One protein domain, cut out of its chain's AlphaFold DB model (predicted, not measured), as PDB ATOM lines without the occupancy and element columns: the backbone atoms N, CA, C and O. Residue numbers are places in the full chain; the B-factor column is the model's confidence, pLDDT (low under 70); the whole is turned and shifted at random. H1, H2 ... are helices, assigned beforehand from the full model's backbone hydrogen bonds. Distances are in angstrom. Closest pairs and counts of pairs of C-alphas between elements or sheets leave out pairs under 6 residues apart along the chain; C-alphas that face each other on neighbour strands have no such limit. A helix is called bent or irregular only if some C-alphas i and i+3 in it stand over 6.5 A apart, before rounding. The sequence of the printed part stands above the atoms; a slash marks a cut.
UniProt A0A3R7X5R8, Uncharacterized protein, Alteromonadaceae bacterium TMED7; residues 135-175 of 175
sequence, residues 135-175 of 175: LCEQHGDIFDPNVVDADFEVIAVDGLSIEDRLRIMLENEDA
ATOM      1  N   LEU A 135     151.622 181.637 167.132       91.31
ATOM      2  CA  LEU A 135     152.956 181.202 166.721       91.31
ATOM      3  C   LEU A 135     153.432 180.018 167.568       91.31
ATOM      4  O   LEU A 135     153.912 179.044 166.991       91.31
ATOM      5  N   CYS A 136     153.274 180.075 168.894       89.38
ATOM      6  CA  CYS A 136     153.653 178.976 169.790       89.38
ATOM      7  C   CYS A 136     152.731 177.764 169.642       89.38
ATOM      8  O   CYS A 136     153.195 176.642 169.757       89.38
ATOM      9  N   GLU A 137     151.455 177.961 169.321       87.62
ATOM     10  CA  GLU A 137     150.531 176.862 169.030       87.62
ATOM     11  C   GLU A 137     150.965 176.083 167.778       87.62
ATOM     12  O   GLU A 137     150.960 174.857 167.766       87.62
ATOM     13  N   GLN A 138     151.404 176.787 166.729       88.25
ATOM     14  CA  GLN A 138     151.835 176.155 165.478       88.25
ATOM     15  C   GLN A 138     153.262 175.587 165.526       88.25
ATOM     16  O   GLN A 138     153.554 174.628 164.813       88.25
ATOM     17  N   HIS A 139     154.166 176.206 166.294       89.12
ATOM     18  CA  HIS A 139     155.605 175.895 166.267       89.12
ATOM     19  C   HIS A 139     156.129 175.277 167.574       89.12
ATOM     20  O   HIS A 139     157.254 174.782 167.589       89.12
ATOM     21  N   GLY A 140     155.335 175.294 168.646       87.12
ATOM     22  CA  GLY A 140     155.758 174.988 170.012       87.12
ATOM     23  C   GLY A 140     156.434 176.175 170.707       87.12
ATOM     24  O   GLY A 140     157.005 177.056 170.057       87.12
ATOM     25  N   ASP A 141     156.392 176.192 172.042       87.19
ATOM     26  CA  ASP A 141     157.208 177.095 172.858       87.19
ATOM     27  C   ASP A 141     158.495 176.383 173.295       87.19
ATOM     28  O   ASP A 141     158.476 175.442 174.083       87.19
ATOM     29  N   ILE A 142     159.636 176.828 172.764       86.56
ATOM     30  CA  ILE A 142     160.956 176.233 173.039       86.56
ATOM     31  C   ILE A 142     161.439 176.575 174.460       86.56
ATOM     32  O   ILE A 142     162.340 175.920 174.982       86.56
ATOM     33  N   PHE A 143     160.877 177.616 175.075       86.31
ATOM     34  CA  PHE A 143     161.259 178.059 176.413       86.31
ATOM     35  C   PHE A 143     160.395 177.451 177.519       86.31
ATOM     36  O   PHE A 143     160.728 177.644 178.687       86.31
ATOM     37  N   ASP A 144     159.338 176.708 177.181       83.88
ATOM     38  CA  ASP A 144     158.529 176.001 178.170       83.88
ATOM     39  C   ASP A 144     159.246 174.717 178.632       83.88
ATOM     40  O   ASP A 144     159.410 173.781 177.844       83.88
ATOM     41  N   PRO A 145     159.682 174.626 179.904       85.31
ATOM     42  CA  PRO A 145     160.324 173.421 180.419       85.31
ATOM     43  C   PRO A 145     159.371 172.221 180.495       85.31
ATOM     44  O   PRO A 145     159.853 171.092 180.530       85.31
ATOM     45  N   ASN A 146     158.051 172.439 180.504       83.81
ATOM     46  CA  ASN A 146     157.058 171.370 180.630       83.81
ATOM     47  C   ASN A 146     156.656 170.761 179.278       83.81
ATOM     48  O   ASN A 146     155.883 169.808 179.250       83.81
ATOM     49  N   VAL A 147     157.188 171.262 178.155       82.56
ATOM     50  CA  VAL A 147     156.843 170.764 176.809       82.56
ATOM     51  C   VAL A 147     157.146 169.271 176.629       82.56
ATOM     52  O   VAL A 147     156.496 168.593 175.837       82.56
ATOM     53  N   VAL A 148     158.130 168.747 177.364       84.81
ATOM     54  CA  VAL A 148     158.523 167.331 177.318       84.81
ATOM     55  C   VAL A 148     157.556 166.410 178.059       84.81
ATOM     56  O   VAL A 148     157.475 165.234 177.718       84.81
ATOM     57  N   ASP A 149     156.824 166.950 179.033       85.88
ATOM     58  CA  ASP A 149     155.890 166.214 179.889       85.88
ATOM     59  C   ASP A 149     154.426 166.444 179.468       85.88
ATOM     60  O   ASP A 149     153.503 166.050 180.178       85.88
ATOM     61  N   ALA A 150     154.194 167.109 178.333       82.38
ATOM     62  CA  ALA A 150     152.855 167.387 177.834       82.38
ATOM     63  C   ALA A 150     152.167 166.106 177.329       82.38
ATOM     64  O   ALA A 150     152.693 165.394 176.469       82.38
ATOM     65  N   ASP A 151     150.959 165.845 177.832       84.44
ATOM     66  CA  ASP A 151     150.112 164.752 177.362       84.44
ATOM     67  C   ASP A 151     149.492 165.075 175.992       84.44
ATOM     68  O   ASP A 151     149.146 166.218 175.689       84.44
ATOM     69  N   PHE A 152     149.315 164.047 175.158       82.81
ATOM     70  CA  PHE A 152     148.655 164.175 173.858       82.81
ATOM     71  C   PHE A 152     147.193 163.748 173.949       82.81
ATOM     72  O   PHE A 152     146.878 162.648 174.410       82.81
ATOM     73  N   GLU A 153     146.298 164.581 173.427       80.69
ATOM     74  CA  GLU A 153     144.887 164.236 173.277       80.69
ATOM     75  C   GLU A 153     144.616 163.630 171.894       80.69
ATOM     76  O   GLU A 153     145.032 164.158 170.858       80.69
ATOM     77  N   VAL A 154     143.881 162.516 171.859       80.94
ATOM     78  CA  VAL A 154     143.438 161.904 170.601       80.94
ATOM     79  C   VAL A 154     142.187 162.631 170.115       80.94
ATOM     80  O   VAL A 154     141.081 162.391 170.597       80.94
ATOM     81  N   ILE A 155     142.359 163.514 169.134       83.94
ATOM     82  CA  ILE A 155     141.250 164.234 168.500       83.94
ATOM     83  C   ILE A 155     140.712 163.395 167.337       83.94
ATOM     84  O   ILE A 155     141.423 163.127 166.366       83.94
ATOM     85  N   ALA A 156     139.440 162.995 167.419       85.62
ATOM     86  CA  ALA A 156     138.753 162.345 166.308       85.62
ATOM     87  C   ALA A 156     138.465 163.371 165.202       85.62
ATOM     88  O   ALA A 156     137.794 164.378 165.432       85.62
ATOM     89  N   VAL A 157     138.949 163.099 163.992       83.75
ATOM     90  CA  VAL A 157     138.671 163.915 162.804       83.75
ATOM     91  C   VAL A 157     137.650 163.156 161.968       83.75
ATOM     92  O   VAL A 157     137.843 161.978 161.681       83.75
ATOM     93  N   ASP A 158     136.534 163.806 161.636       83.88
ATOM     94  CA  ASP A 158     135.400 163.189 160.929       83.88
ATOM     95  C   ASP A 158     134.805 161.961 161.652       83.88
ATOM     96  O   ASP A 158     134.256 161.051 161.034       83.88
ATOM     97  N   GLY A 159     134.908 161.931 162.988       85.62
ATOM     98  CA  GLY A 159     134.419 160.828 163.823       85.62
ATOM     99  C   GLY A 159     135.279 159.561 163.771       85.62
ATOM    100  O   GLY A 159     134.912 158.562 164.384       85.62
ATOM    101  N   LEU A 160     136.416 159.605 163.074       86.56
ATOM    102  CA  LEU A 160     137.368 158.506 162.978       86.56
ATOM    103  C   LEU A 160     138.589 158.782 163.852       86.56
ATOM    104  O   LEU A 160     139.074 159.915 163.948       86.56
ATOM    105  N   SER A 161     139.097 157.726 164.486       90.56
ATOM    106  CA  SER A 161     140.390 157.785 165.156       90.56
ATOM    107  C   SER A 161     141.517 157.925 164.124       90.56
ATOM    108  O   SER A 161     141.356 157.603 162.942       90.56
ATOM    109  N   ILE A 162     142.685 158.393 164.570       89.00
ATOM    110  CA  ILE A 162     143.884 158.461 163.721       89.00
ATOM    111  C   ILE A 162     144.219 157.069 163.158       89.00
ATOM    112  O   ILE A 162     144.560 156.951 161.983       89.00
ATOM    113  N   GLU A 163     144.062 156.016 163.963       88.94
ATOM    114  CA  GLU A 163     144.308 154.628 163.559       88.94
ATOM    115  C   GLU A 163     143.356 154.168 162.449       88.94
ATOM    116  O   GLU A 163     143.799 153.584 161.460       88.94
ATOM    117  N   ASP A 164     142.061 154.474 162.569       89.25
ATOM    118  CA  ASP A 164     141.066 154.112 161.554       89.25
ATOM    119  C   ASP A 164     141.308 154.862 160.242       89.25
ATOM    120  O   ASP A 164     141.220 154.281 159.160       89.25
ATOM    121  N   ARG A 165     141.689 156.145 160.322       90.56
ATOM    122  CA  ARG A 165     142.055 156.938 159.143       90.56
ATOM    123  C   ARG A 165     143.280 156.359 158.429       90.56
ATOM    124  O   ARG A 165     143.285 156.297 157.201       90.56
ATOM    125  N   LEU A 166     144.298 155.930 159.178       90.62
ATOM    126  CA  LEU A 166     145.491 155.286 158.621       90.62
ATOM    127  C   LEU A 166     145.158 153.932 157.987       90.62
ATOM    128  O   LEU A 166     145.660 153.636 156.905       90.62
ATOM    129  N   ARG A 167     144.275 153.140 158.608       91.81
ATOM    130  CA  ARG A 167     143.802 151.869 158.041       91.81
ATOM    131  C   ARG A 167     143.124 152.077 156.687       91.81
ATOM    132  O   ARG A 167     143.507 151.426 155.722       91.81
ATOM    133  N   ILE A 168     142.196 153.031 156.597       90.31
ATOM    134  CA  ILE A 168     141.505 153.364 155.342       90.31
ATOM    135  C   ILE A 168     142.495 153.840 154.267       90.31
ATOM    136  O   ILE A 168     142.324 153.528 153.093       90.31
ATOM    137  N   MET A 169     143.527 154.613 154.633       88.44
ATOM    138  CA  MET A 169     144.548 155.051 153.670       88.44
ATOM    139  C   MET A 169     145.346 153.875 153.097       88.44
ATOM    140  O   MET A 169     145.524 153.826 151.886       88.44
ATOM    141  N   LEU A 170     145.765 152.928 153.940       91.06
ATOM    142  CA  LEU A 170     146.503 151.738 153.503       91.06
ATOM    143  C   LEU A 170     145.644 150.827 152.616       91.06
ATOM    144  O   LEU A 170     146.081 150.416 151.549       91.06
ATOM    145  N   GLU A 171     144.390 150.585 153.004       90.25
ATOM    146  CA  GLU A 171     143.450 149.772 152.217       90.25
ATOM    147  C   GLU A 171     143.155 150.375 150.831       90.25
ATOM    148  O   GLU A 171     142.890 149.638 149.884       90.25
ATOM    149  N   ASN A 172     143.213 151.705 150.702       82.88
ATOM    150  CA  ASN A 172     143.035 152.400 149.427       82.88
ATOM    151  C   ASN A 172     144.330 152.518 148.597       82.88
ATOM    152  O   ASN A 172     144.231 152.747 147.395       82.88
ATOM    153  N   GLU A 173     145.521 152.416 149.201       76.44
ATOM    154  CA  GLU A 173     146.808 152.401 148.475       76.44
ATOM    155  C   GLU A 173     147.097 151.041 147.819       76.44
ATOM    156  O   GLU A 173     147.788 150.989 146.802       76.44
ATOM    157  N   ASP A 174     146.537 149.959 148.366       59.69
ATOM    158  CA  ASP A 174     146.680 148.590 147.856       59.69
ATOM    159  C   ASP A 174     145.677 148.226 146.727       59.69
ATOM    160  O   ASP A 174     145.608 147.062 146.316       59.69
ATOM    161  N   ALA A 175     144.905 149.196 146.212       52.03
ATOM    162  CA  ALA A 175     143.891 149.031 145.154       52.03
ATOM    163  C   ALA A 175     144.298 149.680 143.817       52.03
ATOM    164  O   ALA A 175     144.062 149.041 142.762       52.03
TER     165      ALA A 175
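This is residues 135 to 175 of the 175 residues of an uncharacterized protein of Alteromonadaceae bacterium TMED7 (UniProt A0A3R7X5R8). Two short helices, H1 and H2, at one end and a longer helix, H3, at the other are strung out on one chain, joined by the long link of residues 150 to 161. The printed part has 41 residues with three named helices, in the order H1, H2, H3, and no named strand; its class is all helix. It is extended, with a radius of gyration of the C-alphas of 15.6 A, a rod spanning 46 by 17 by 17 A.

Start at H1, residues 135 to 139; it is apart from H2, residues 145 to 149, and from H3, residues 162 to 173. H2 and H3 are apart too, with no C-alpha of one within 8 A of the other. In H1 and H3 every O i to N i+4 pair is within hydrogen-bond range; in H2 0 of 1 is, beside 1 of 2 O i to N i+3 pairs.

Find C-alpha 135 at (152.956, 181.202, 166.721); H1 runs 5.9 A from there. H2 runs 8.5 A and is irregular, C-alphas 145 and 148 being 7.1 A apart. H3 runs 16.7 A, to C-alpha 173 at (146.808, 152.401, 148.475).

The C-alphas farthest apart, of Phe 143 and Ala 175, are 46.1 A apart. The printed part has no cut. The link H1 to H2 is tight, H2 to H3 long. Residues 174 to 175 have pLDDT under 70.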